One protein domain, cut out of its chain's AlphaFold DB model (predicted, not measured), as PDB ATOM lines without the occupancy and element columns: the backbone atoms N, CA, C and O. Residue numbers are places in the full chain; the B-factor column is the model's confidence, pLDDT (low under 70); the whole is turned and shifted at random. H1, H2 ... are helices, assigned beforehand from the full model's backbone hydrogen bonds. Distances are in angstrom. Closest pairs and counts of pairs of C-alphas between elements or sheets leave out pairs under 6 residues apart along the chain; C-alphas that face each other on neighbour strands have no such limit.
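This is residues 19 to 107 of the 107 residues of an uncharacterized protein of Phyllobacteriaceae bacterium (UniProt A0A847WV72). Two long helices, H1 and H3, run opposite ways and cross at a shallow angle, partly side by side, with residues 19 to 33 of H1 packed on H3. Near the other end of H1 the short helix H2 stands crosswise to it, and a long loop, residues 63 to 79, leads from H2 back to H3, whose last residues stick out past the first residue of H1. The printed part has 89 residues, with three named helices in the order H1, H2, H3 and no named strand; the class is all helix, with 64 residues in the named helices. The whole is loose, with a radius of gyration of the C-alphas of 17.6 A, and only just elongated, spanning 56 by 28 by 17 A.

H1, residues 19 to 48, touches H3, residues 80 to 105, with its residues 19 to 33 alone. Their closest C-alphas are those of Thr 26 and Gly 92, 4.3 A apart. They run opposite ways at a shallow tilt of 35.0 degrees, only just short of steep. H2, residues 55 to 62, is close to H1 but not clearly touching it: the closest C-alphas, those of Leu 44 and Ala 61, are 7.2 A apart. The lines of H1 and H2 are about perpendicular, at 78 degrees. H2 and H3 are apart. In H1, H2 and H3 every O i to N i+4 pair is within hydrogen-bond range.

H1 runs from Leu 19, with its C-alpha at (63.319, 40.936, -21.343), to Lys 48, at (23.396, 50.571, -32.878), 42.7 A from first to last C-alpha. H2 runs from Ala 55 to Gly 62 and measures 10.6 A from first to last C-alpha. H3 runs from Arg 80, with its C-alpha at (38.072, 36.215, -17.122), to Phe 105, at (71.622, 50.655, -12.280), 36.8 A from first to last C-alpha.

The two C-alphas farthest apart are those of Arg 49 and Asp 107, 56.9 A, while those of Leu 19 and Asp 107, the first and last printed residues, are 17.3 A apart. The printed part has no cut, and Asp 107 is the chain's last residue. The link from H1 to H2 is short, with 6 residues, and the link from H2 to H3 is long, with 17 residues. Residues 70 to 75 stand free, and so do residues 101 to 107, of which 101 to 105 belong to H3. The mean pLDDT of the printed part is 75.8; 33 residues are under 70, among them residues 48 to 53, 57 to 77 and 106 to 107.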
ATOM      1  N   LEU A  19      63.876  39.622 -21.008       82.69
ATOM      2  CA  LEU A  19      63.319  40.936 -21.343       82.69
ATOM      3  C   LEU A  19      62.436  40.850 -22.596       82.69
ATOM      4  O   LEU A  19      61.326  41.381 -22.606       82.69
ATOM      5  N   ILE A  20      62.880  40.109 -23.616       84.81
ATOM      6  CA  ILE A  20      62.074  39.840 -24.817       84.81
ATOM      7  C   ILE A  20      60.764  39.138 -24.430       84.81
ATOM      8  O   ILE A  20      59.694  39.530 -24.894       84.81
ATOM      9  N   GLY A  21      60.825  38.151 -23.531       87.12
ATOM     10  CA  GLY A  21      59.641  37.466 -23.007       87.12
ATOM     11  C   GLY A  21      58.631  38.419 -22.359       87.12
ATOM     12  O   GLY A  21      57.442  38.367 -22.681       87.12
ATOM     13  N   PHE A  22      59.087  39.334 -21.499       87.56
ATOM     14  CA  PHE A  22      58.207  40.323 -20.867       87.56
ATOM     15  C   PHE A  22      57.596  41.305 -21.870       87.56
ATOM     16  O   PHE A  22      56.402  41.612 -21.774       87.56
ATOM     17  N   ILE A  23      58.362  41.739 -22.872       86.75
ATOM     18  CA  ILE A  23      57.851  42.587 -23.954       86.75
ATOM     19  C   ILE A  23      56.753  41.850 -24.726       86.75
ATOM     20  O   ILE A  23      55.664  42.395 -24.906       86.75
ATOM     21  N   LEU A  24      56.982  40.595 -25.119       91.00
ATOM     22  CA  LEU A  24      55.986  39.792 -25.837       91.00
ATOM     23  C   LEU A  24      54.698  39.605 -25.024       91.00
ATOM     24  O   LEU A  24      53.604  39.755 -25.566       91.00
ATOM     25  N   ILE A  25      54.816  39.342 -23.720       88.88
ATOM     26  CA  ILE A  25      53.668  39.239 -22.806       88.88
ATOM     27  C   ILE A  25      52.894  40.566 -22.741       88.88
ATOM     28  O   ILE A  25      51.662  40.574 -22.792       88.88
ATOM     29  N   THR A  26      53.610  41.691 -22.680       87.50
ATOM     30  CA  THR A  26      53.018  43.038 -22.643       87.50
ATOM     31  C   THR A  26      52.253  43.330 -23.927       87.50
ATOM     32  O   THR A  26      51.095  43.755 -23.883       87.50
ATOM     33  N   VAL A  27      52.877  43.051 -25.074       89.81
ATOM     34  CA  VAL A  27      52.276  43.222 -26.400       89.81
ATOM     35  C   VAL A  27      51.037  42.340 -26.537       89.81
ATOM     36  O   VAL A  27      49.993  42.830 -26.961       89.81
ATOM     37  N   ALA A  28      51.102  41.077 -26.112       86.69
ATOM     38  CA  ALA A  28      49.953  40.176 -26.136       86.69
ATOM     39  C   ALA A  28      48.780  40.720 -25.298       86.69
ATOM     40  O   ALA A  28      47.651  40.786 -25.790       86.69
ATOM     41  N   GLY A  29      49.041  41.181 -24.069       83.88
ATOM     42  CA  GLY A  29      48.024  41.817 -23.222       83.88
ATOM     43  C   GLY A  29      47.419  43.076 -23.857       83.88
ATOM     44  O   GLY A  29      46.197  43.253 -23.851       83.88
ATOM     45  N   GLY A  30      48.255  43.918 -24.472       83.38
ATOM     46  CA  GLY A  30      47.831  45.137 -25.165       83.38
ATOM     47  C   GLY A  30      46.951  44.851 -26.381       83.38
ATOM     48  O   GLY A  30      45.858  45.407 -26.500       83.38
ATOM     49  N   VAL A  31      47.373  43.923 -27.241       87.88
ATOM     50  CA  VAL A  31      46.601  43.493 -28.418       87.88
ATOM     51  C   VAL A  31      45.248  42.919 -28.000       87.88
ATOM     52  O   VAL A  31      44.235  43.242 -28.618       87.88
ATOM     53  N   MET A  32      45.193  42.132 -26.922       84.25
ATOM     54  CA  MET A  32      43.930  41.608 -26.392       84.25
ATOM     55  C   MET A  32      42.971  42.726 -25.947       84.25
ATOM     56  O   MET A  32      41.777  42.680 -26.254       84.25
ATOM     57  N   LEU A  33      43.471  43.766 -25.272       83.12
ATOM     58  CA  LEU A  33      42.647  44.918 -24.889       83.12
ATOM     59  C   LEU A  33      42.173  45.719 -26.107       83.12
ATOM     60  O   LEU A  33      40.990  46.053 -26.194       83.12
ATOM     61  N   ILE A  34      43.062  45.979 -27.066       84.06
ATOM     62  CA  ILE A  34      42.733  46.703 -28.300       84.06
ATOM     63  C   ILE A  34      41.682  45.934 -29.106       84.06
ATOM     64  O   ILE A  34      40.681  46.516 -29.522       84.06
ATOM     65  N   ALA A  35      41.842  44.618 -29.263       81.19
ATOM     66  CA  ALA A  35      40.872  43.765 -29.943       81.19
ATOM     67  C   ALA A  35      39.503  43.779 -29.245       81.19
ATOM     68  O   ALA A  35      38.463  43.816 -29.907       81.19
ATOM     69  N   ALA A  36      39.475  43.804 -27.909       76.94
ATOM     70  CA  ALA A  36      38.230  43.926 -27.158       76.94
ATOM     71  C   ALA A  36      37.545  45.289 -27.358       76.94
ATOM     72  O   ALA A  36      36.317  45.342 -27.488       76.94
ATOM     73  N   LEU A  37      38.315  46.377 -27.424       76.38
ATOM     74  CA  LEU A  37      37.802  47.717 -27.728       76.38
ATOM     75  C   LEU A  37      37.288  47.812 -29.169       76.38
ATOM     76  O   LEU A  37      36.180  48.299 -29.387       76.38
ATOM     77  N   LEU A  38      38.034  47.277 -30.136       79.06
ATOM     78  CA  LEU A  38      37.617  47.175 -31.536       79.06
ATOM     79  C   LEU A  38      36.323  46.384 -31.673       79.06
ATOM     80  O   LEU A  38      35.398  46.838 -32.338       79.06
ATOM     81  N   ARG A  39      36.207  45.241 -30.988       76.81
ATOM     82  CA  ARG A  39      34.972  44.450 -30.976       76.81
ATOM     83  C   ARG A  39      33.803  45.233 -30.379       76.81
ATOM     84  O   ARG A  39      32.705  45.177 -30.926       76.81
ATOM     85  N   ARG A  40      34.020  45.977 -29.288       70.44
ATOM     86  CA  ARG A  40      32.995  46.864 -28.712       70.44
ATOM     87  C   ARG A  40      32.556  47.923 -29.727       70.44
ATOM     88  O   ARG A  40      31.357  48.094 -29.920       70.44
ATOM     89  N   ASN A  41      33.501  48.593 -30.383       68.88
ATOM     90  CA  ASN A  41      33.213  49.629 -31.375       68.88
ATOM     91  C   ASN A  41      32.502  49.056 -32.604       68.88
ATOM     92  O   ASN A  41      31.525  49.633 -33.065       68.88
ATOM     93  N   PHE A  42      32.917  47.884 -33.083       72.94
ATOM     94  CA  PHE A  42      32.266  47.196 -34.194       72.94
ATOM     95  C   PHE A  42      30.806  46.850 -33.877       72.94
ATOM     96  O   PHE A  42      29.930  47.081 -34.706       72.94
ATOM     97  N   LEU A  43      30.517  46.359 -32.666       71.56
ATOM     98  CA  LEU A  43      29.140  46.104 -32.221       71.56
ATOM     99  C   LEU A  43      28.313  47.394 -32.128       71.56
ATOM    100  O   LEU A  43      27.145  47.401 -32.500       71.56
ATOM    101  N   LEU A  44      28.908  48.507 -31.689       68.38
ATOM    102  CA  LEU A  44      28.228  49.808 -31.662       68.38
ATOM    103  C   LEU A  44      27.865  50.301 -33.074       68.38
ATOM    104  O   LEU A  44      26.764  50.812 -33.281       68.38
ATOM    105  N   VAL A  45      28.746  50.099 -34.055       68.81
ATOM    106  CA  VAL A  45      28.469  50.459 -35.454       68.81
ATOM    107  C   VAL A  45      27.416  49.536 -36.062       68.81
ATOM    108  O   VAL A  45      26.467  50.000 -36.688       68.81
ATOM    109  N   THR A  46      27.562  48.226 -35.873       70.69
ATOM    110  CA  THR A  46      26.723  47.225 -36.551       70.69
ATOM    111  C   THR A  46      25.336  47.080 -35.933       70.69
ATOM    112  O   THR A  46      24.356  47.020 -36.670       70.69
ATOM    113  N   GLU A  47      25.217  47.077 -34.602       70.38
ATOM    114  CA  GLU A  47      23.930  46.889 -33.918       70.38
ATOM    115  C   GLU A  47      23.220  48.209 -33.602       70.38
ATOM    116  O   GLU A  47      21.991  48.268 -33.622       70.38
ATOM    117  N   LYS A  48      23.970  49.277 -33.290       67.06
ATOM    118  CA  LYS A  48      23.396  50.571 -32.878       67.06
ATOM    119  C   LYS A  48      23.494  51.660 -33.946       67.06
ATOM    120  O   LYS A  48      22.940  52.734 -33.729       67.06
ATOM    121  N   ARG A  49      24.150  51.397 -35.090       69.62
ATOM    122  CA  ARG A  49      24.405  52.379 -36.167       69.62
ATOM    123  C   ARG A  49      25.039  53.682 -35.663       69.62
ATOM    124  O   ARG A  49      24.849  54.734 -36.263       69.62
ATOM    125  N   LEU A  50      25.781  53.614 -34.557       68.38
ATOM    126  CA  LEU A  50      26.485  54.763 -33.996       68.38
ATOM    127  C   LEU A  50      27.809  54.942 -34.736       68.38
ATOM    128  O   LEU A  50      28.542  53.970 -34.934       68.38
ATOM    129  N   ASN A  51      28.121  56.173 -35.140       68.81
ATOM    130  CA  ASN A  51      29.379  56.476 -35.808       68.81
ATOM    131  C   ASN A  51      30.494  56.676 -34.759       68.81
ATOM    132  O   ASN A  51      30.468  57.665 -34.029       68.81
ATOM    133  N   PRO A  52      31.507  55.795 -34.681       64.38
ATOM    134  CA  PRO A  52      32.557  55.880 -33.669       64.38
ATOM    135  C   PRO A  52      33.535  57.034 -33.927       64.38
ATOM    136  O   PRO A  52      34.385  57.299 -33.085       64.38
ATOM    137  N   PHE A  53      33.431  57.709 -35.075       68.75
ATOM    138  CA  PHE A  53      34.231  58.884 -35.423       68.75
ATOM    139  C   PHE A  53      33.516  60.203 -35.108       68.75
ATOM    140  O   PHE A  53      34.122  61.267 -35.198       68.75
ATOM    141  N   ASN A  54      32.235  60.150 -34.729       74.62
ATOM    142  CA  ASN A  54      31.475  61.319 -34.314       74.62
ATOM    143  C   ASN A  54      31.516  61.452 -32.785       74.62
ATOM    144  O   ASN A  54      31.116  60.539 -32.062       74.62
ATOM    145  N   ALA A  55      31.973  62.601 -32.280       69.38
ATOM    146  CA  ALA A  55      32.114  62.846 -30.844       69.38
ATOM    147  C   ALA A  55      30.777  62.730 -30.088       69.38
ATOM    148  O   ALA A  55      30.733  62.168 -28.995       69.38
ATOM    149  N   ALA A  56      29.672  63.185 -30.692       70.19
ATOM    150  CA  ALA A  56      28.341  63.091 -30.089       70.19
ATOM    151  C   ALA A  56      27.870  61.630 -29.933       70.19
ATOM    152  O   ALA A  56      27.287  61.260 -28.914       70.19
ATOM    153  N   ASP A  57      28.181  60.782 -30.917       64.06
ATOM    154  CA  ASP A  57      27.833  59.359 -30.901       64.06
ATOM    155  C   ASP A  57      28.766  58.550 -29.989       64.06
ATOM    156  O   ASP A  57      28.323  57.595 -29.352       64.06
ATOM    157  N   LEU A  58      30.029  58.967 -29.850       63.34
ATOM    158  CA  LEU A  58      30.972  58.438 -28.858       63.34
ATOM    159  C   LEU A  58      30.507  58.707 -27.424       63.34
ATOM    160  O   LEU A  58      30.549  57.801 -26.588       63.34
ATOM    161  N   MET A  59      30.025  59.922 -27.140       65.06
ATOM    162  CA  MET A  59      29.448  60.257 -25.833       65.06
ATOM    163  C   MET A  59      28.182  59.430 -25.566       65.06
ATOM    164  O   MET A  59      28.038  58.871 -24.480       65.06
ATOM    165  N   LYS A  60      27.325  59.239 -26.581       64.12
ATOM    166  CA  LYS A  60      26.159  58.337 -26.512       64.12
ATOM    167  C   LYS A  60      26.535  56.869 -26.300       64.12
ATOM    168  O   LYS A  60      25.864  56.172 -25.554       64.12
ATOM    169  N   ALA A  61      27.613  56.387 -26.912       59.62
ATOM    170  CA  ALA A  61      28.119  55.026 -26.724       59.62
ATOM    171  C   ALA A  61      28.784  54.795 -25.351       59.62
ATOM    172  O   ALA A  61      29.023  53.647 -24.945       59.62
ATOM    173  N   GLY A  62      29.134  55.883 -24.658       60.66
ATOM    174  CA  GLY A  62      29.562  55.895 -23.262       60.66
ATOM    175  C   GLY A  62      28.400  55.853 -22.268       60.66
ATOM    176  O   GLY A  62      28.611  55.447 -21.126       60.66
ATOM    177  N   ASP A  63      27.189  56.209 -22.702       63.03
ATOM    178  CA  ASP A  63      25.986  56.155 -21.879       63.03
ATOM    179  C   ASP A  63      25.593  54.684 -21.620       63.03
ATOM    180  O   ASP A  63      25.375  53.918 -22.572       63.03
ATOM    181  N   PRO A  64      25.498  54.243 -20.349       59.47
ATOM    182  CA  PRO A  64      25.091  52.880 -20.007       59.47
ATOM    183  C   PRO A  64      23.720  52.487 -20.589       59.47
ATOM    184  O   PRO A  64      23.482  51.296 -20.806       59.47
ATOM    185  N   SER A  65      22.867  53.461 -20.927       59.56
ATOM    186  CA  SER A  65      21.573  53.274 -21.606       59.56
ATOM    187  C   SER A  65      21.700  52.669 -23.015       59.56
ATOM    188  O   SER A  65      20.804  51.964 -23.478       59.56
ATOM    189  N   PHE A  66      22.829  52.902 -23.694       55.38
ATOM    190  CA  PHE A  66      23.133  52.379 -25.035       55.38
ATOM    191  C   PHE A  66      24.008  51.121 -25.009       55.38
ATOM    192  O   PHE A  66      24.521  50.690 -26.045       55.38
ATOM    193  N   SER A  67      24.152  50.494 -23.838       56.69
ATOM    194  CA  SER A  67      24.896  49.249 -23.675       56.69
ATOM    195  C   SER A  67      24.444  48.190 -24.691       56.69
ATOM    196  O   SER A  67      23.304  47.729 -24.684       56.69
ATOM    197  N   THR A  68      25.375  47.745 -25.539       58.97
ATOM    198  CA  THR A  68      25.219  46.565 -26.412       58.97
ATOM    199  C   THR A  68      25.276  45.251 -25.628       58.97
ATOM    200  O   THR A  68      25.161  44.164 -26.190       58.97
ATOM    201  N   ARG A  69      25.467  45.308 -24.303       58.03
ATOM    202  CA  ARG A  69      25.451  44.116 -23.458       58.03
ATOM    203  C   ARG A  69      24.017  43.710 -23.149       58.03
ATOM    204  O   ARG A  69      23.212  44.545 -22.749       58.03
ATOM    205  N   LYS A  70      23.738  42.406 -23.261       59.47
ATOM    206  CA  LYS A  70      22.477  41.812 -22.802       59.47
ATOM    207  C   LYS A  70      22.190  42.226 -21.346       59.47
ATOM    208  O   LYS A  70      23.137  42.274 -20.551       59.47
ATOM    209  N   PRO A  71      20.923  42.480 -20.976       56.12
ATOM    210  CA  PRO A  71      20.542  42.729 -19.588       56.12
ATOM    211  C   PRO A  71      21.096  41.623 -18.675       56.12
ATOM    212  O   PRO A  71      20.956  40.442 -18.984       56.12
ATOM    213  N   GLY A  72      21.790  41.997 -17.595       61.88
ATOM    214  CA  GLY A  72      22.420  41.049 -16.660       61.88
ATOM    215  C   GLY A  72      23.812  40.531 -17.056       61.88
ATOM    216  O   GLY A  72      24.412  39.750 -16.315       61.88
ATOM    217  N   ALA A  73      24.377  40.959 -18.190       62.47
ATOM    218  CA  ALA A  73      25.750  40.613 -18.540       62.47
ATOM    219  C   ALA A  73      26.753  41.246 -17.558       62.47
ATOM    220  O   ALA A  73      26.714  42.447 -17.281       62.47
ATOM    221  N   ARG A  74      27.697  40.434 -17.064       64.38
ATOM    222  CA  ARG A  74      28.746  40.895 -16.142       64.38
ATOM    223  C   ARG A  74      29.579  42.025 -16.776       64.38
ATOM    224  O   ARG A  74      29.831  41.989 -17.986       64.38
ATOM    225  N   PRO A  75      30.053  43.006 -15.987       68.31
ATOM    226  CA  PRO A  75      30.954  44.047 -16.467       68.31
ATOM    227  C   PRO A  75      32.166  43.450 -17.193       68.31
ATOM    228  O   PRO A  75      32.719  42.457 -16.728       68.31
ATOM    229  N   PHE A  76      32.628  44.065 -18.291       67.62
ATOM    230  CA  PHE A  76      33.801  43.576 -19.041       67.62
ATOM    231  C   PHE A  76      35.020  43.377 -18.135       67.62
ATOM    232  O   PHE A  76      35.650  42.330 -18.203       67.62
ATOM    233  N   ILE A  77      35.265  44.307 -17.207       67.25
ATOM    234  CA  ILE A  77      36.348  44.242 -16.210       67.25
ATOM    235  C   ILE A  77      36.239  42.986 -15.318       67.25
ATOM    236  O   ILE A  77      37.237  42.453 -14.842       67.25
ATOM    237  N   GLN A  78      35.030  42.457 -15.120       71.56
ATOM    238  CA  GLN A  78      34.796  41.245 -14.336       71.56
ATOM    239  C   GLN A  78      34.889  39.950 -15.157       71.56
ATOM    240  O   GLN A  78      34.814  38.865 -14.576       71.56
ATOM    241  N   THR A  79      35.063  40.026 -16.478       77.00
ATOM    242  CA  THR A  79      35.255  38.836 -17.316       77.00
ATOM    243  C   THR A  79      36.644  38.235 -17.095       77.00
ATOM    244  O   THR A  79      37.614  38.958 -16.871       77.00
ATOM    245  N   ARG A  80      36.763  36.898 -17.187       78.44
ATOM    246  CA  ARG A  80      38.072  36.215 -17.122       78.44
ATOM    247  C   ARG A  80      39.040  36.777 -18.162       78.44
ATOM    248  O   ARG A  80      40.181  37.043 -17.824       78.44
ATOM    249  N   TYR A  81      38.553  37.039 -19.374       76.56
ATOM    250  CA  TYR A  81      39.348  37.604 -20.462       76.56
ATOM    251  C   TYR A  81      39.988  38.948 -20.096       76.56
ATOM    252  O   TYR A  81      41.195  39.103 -20.245       76.56
ATOM    253  N   ALA A  82      39.205  39.902 -19.578       77.62
ATOM    254  CA  ALA A  82      39.741  41.208 -19.207       77.62
ATOM    255  C   ALA A  82      40.759  41.099 -18.067       77.62
ATOM    256  O   ALA A  82      41.795  41.749 -18.122       77.62
ATOM    257  N   ARG A  83      40.508  40.238 -17.071       83.56
ATOM    258  CA  ARG A  83      41.476  39.984 -15.992       83.56
ATOM    259  C   ARG A  83      42.774  39.384 -16.517       83.56
ATOM    260  O   ARG A  83      43.835  39.810 -16.084       83.56
ATOM    261  N   THR A  84      42.703  38.436 -17.450       84.06
ATOM    262  CA  THR A  84      43.894  37.845 -18.074       84.06
ATOM    263  C   THR A  84      44.648  38.874 -18.909       84.06
ATOM    264  O   THR A  84      45.859  38.973 -18.772       84.06
ATOM    265  N   ALA A  85      43.956  39.681 -19.718       83.81
ATOM    266  CA  ALA A  85      44.591  40.713 -20.535       83.81
ATOM    267  C   ALA A  85      45.266  41.794 -19.671       83.81
ATOM    268  O   ALA A  85      46.419  42.140 -19.914       83.81
ATOM    269  N   ILE A  86      44.584  42.268 -18.620       86.50
ATOM    270  CA  ILE A  86      45.144  43.217 -17.646       86.50
ATOM    271  C   ILE A  86      46.310  42.578 -16.885       86.50
ATOM    272  O   ILE A  86      47.338  43.220 -16.710       86.50
ATOM    273  N   GLY A  87      46.176  41.319 -16.463       87.06
ATOM    274  CA  GLY A  87      47.225  40.589 -15.753       87.06
ATOM    275  C   GLY A  87      48.486  40.407 -16.596       87.06
ATOM    276  O   GLY A  87      49.574  40.711 -16.124       87.06
ATOM    277  N   LEU A  88      48.341  39.987 -17.856       88.75
ATOM    278  CA  LEU A  88      49.455  39.885 -18.803       88.75
ATOM    279  C   LEU A  88      50.108  41.250 -19.031       88.75
ATOM    280  O   LEU A  88      51.326  41.364 -18.944       88.75
ATOM    281  N   LEU A  89      49.310  42.298 -19.245       90.00
ATOM    282  CA  LEU A  89      49.841  43.640 -19.467       90.00
ATOM    283  C   LEU A  89      50.586  44.167 -18.236       90.00
ATOM    284  O   LEU A  89      51.665  44.734 -18.383       90.00
ATOM    285  N   ALA A  90      50.059  43.940 -17.031       90.06
ATOM    286  CA  ALA A  90      50.692  44.353 -15.782       90.06
ATOM    287  C   ALA A  90      52.000  43.595 -15.529       90.06
ATOM    288  O   ALA A  90      53.031  44.225 -15.313       90.06
ATOM    289  N   VAL A  91      51.982  42.260 -15.606       92.81
ATOM    290  CA  VAL A  91      53.176  41.423 -15.389       92.81
ATOM    291  C   VAL A  91      54.249  41.724 -16.430       92.81
ATOM    292  O   VAL A  91      55.413  41.901 -16.074       92.81
ATOM    293  N   GLY A  92      53.860  41.831 -17.701       88.38
ATOM    294  CA  GLY A  92      54.769  42.185 -18.783       88.38
ATOM    295  C   GLY A  92      55.400  43.566 -18.584       88.38
ATOM    296  O   GLY A  92      56.623  43.697 -18.658       88.38
ATOM    297  N   SER A  93      54.589  44.583 -18.276       90.06
ATOM    298  CA  SER A  93      55.081  45.955 -18.094       90.06
ATOM    299  C   SER A  93      55.990  46.065 -16.873       90.06
ATOM    300  O   SER A  93      57.066  46.649 -16.971       90.06
ATOM    301  N   ILE A  94      55.601  45.463 -15.742       93.38
ATOM    302  CA  ILE A  94      56.418  45.448 -14.522       93.38
ATOM    303  C   ILE A  94      57.749  44.746 -14.795       93.38
ATOM    304  O   ILE A  94      58.794  45.331 -14.532       93.38
ATOM    305  N   GLY A  95      57.734  43.544 -15.381       88.62
ATOM    306  CA  GLY A  95      58.961  42.802 -15.676       88.62
ATOM    307  C   GLY A  95      59.891  43.541 -16.641       88.62
ATOM    308  O   GLY A  95      61.102  43.575 -16.424       88.62
ATOM    309  N   THR A  96      59.324  44.203 -17.654       88.38
ATOM    310  CA  THR A  96      60.081  45.048 -18.592       88.38
ATOM    311  C   THR A  96      60.731  46.223 -17.862       88.38
ATOM    312  O   THR A  96      61.933  46.429 -17.994       88.38
ATOM    313  N   ILE A  97      59.972  46.963 -17.046       89.88
ATOM    314  CA  ILE A  97      60.487  48.111 -16.285       89.88
ATOM    315  C   ILE A  97      61.570  47.666 -15.300       89.88
ATOM    316  O   ILE A  97      62.635  48.272 -15.264       89.88
ATOM    317  N   THR A  98      61.342  46.601 -14.530       88.88
ATOM    318  CA  THR A  98      62.323  46.098 -13.560       88.88
ATOM    319  C   THR A  98      63.624  45.683 -14.238       88.88
ATOM    320  O   THR A  98      64.691  46.025 -13.738       88.88
ATOM    321  N   MET A  99      63.561  44.995 -15.383       84.00
ATOM    322  CA  MET A  99      64.768  44.622 -16.127       84.00
ATOM    323  C   MET A  99      65.485  45.829 -16.728       84.00
ATOM    324  O   MET A  99      66.710  45.870 -16.678       84.00
ATOM    325  N   LEU A 100      64.755  46.816 -17.248       85.25
ATOM    326  CA  LEU A 100      65.359  48.050 -17.757       85.25
ATOM    327  C   LEU A 100      66.038  48.850 -16.642       85.25
ATOM    328  O   LEU A 100      67.152  49.324 -16.827       85.25
ATOM    329  N   LEU A 101      65.401  48.966 -15.472       86.62
ATOM    330  CA  LEU A 101      66.004  49.604 -14.299       86.62
ATOM    331  C   LEU A 101      67.235  48.828 -13.831       86.62
ATOM    332  O   LEU A 101      68.254  49.431 -13.526       86.62
ATOM    333  N   TRP A 102      67.169  47.497 -13.810       84.56
ATOM    334  CA  TRP A 102      68.324  46.681 -13.456       84.56
ATOM    335  C   TRP A 102      69.487  46.919 -14.432       84.56
ATOM    336  O   TRP A 102      70.588  47.222 -13.994       84.56
ATOM    337  N   GLN A 103      69.238  46.887 -15.741       80.25
ATOM    338  CA  GLN A 103      70.262  47.192 -16.746       80.25
ATOM    339  C   GLN A 103      70.820  48.617 -16.635       80.25
ATOM    340  O   GLN A 103      71.953  48.842 -17.028       80.25
ATOM    341  N   LEU A 104      70.040  49.568 -16.115       78.38
ATOM    342  CA  LEU A 104      70.465  50.958 -15.956       78.38
ATOM    343  C   LEU A 104      71.285  51.206 -14.677       78.38
ATOM    344  O   LEU A 104      72.058  52.157 -14.639       78.38
ATOM    345  N   PHE A 105      71.076  50.405 -13.625       79.19
ATOM    346  CA  PHE A 105      71.622  50.655 -12.280       79.19
ATOM    347  C   PHE A 105      72.526  49.548 -11.725       79.19
ATOM    348  O   PHE A 105      73.070  49.726 -10.639       79.19
ATOM    349  N   ALA A 106      72.651  48.399 -12.393       67.56
ATOM    350  CA  ALA A 106      73.618  47.365 -12.001       67.56
ATOM    351  C   ALA A 106      74.970  47.471 -12.710       67.56
ATOM    352  O   ALA A 106      75.753  46.525 -12.629       67.56
ATOM    353  N   ASP A 107      75.220  48.613 -13.349       52.66
ATOM    354  CA  ASP A 107      76.565  49.072 -13.688       52.66
ATOM    355  C   ASP A 107      77.199  49.785 -12.482       52.66
ATOM    356  O   ASP A 107      76.575  50.737 -11.951       52.66
TER     357      ASP A 107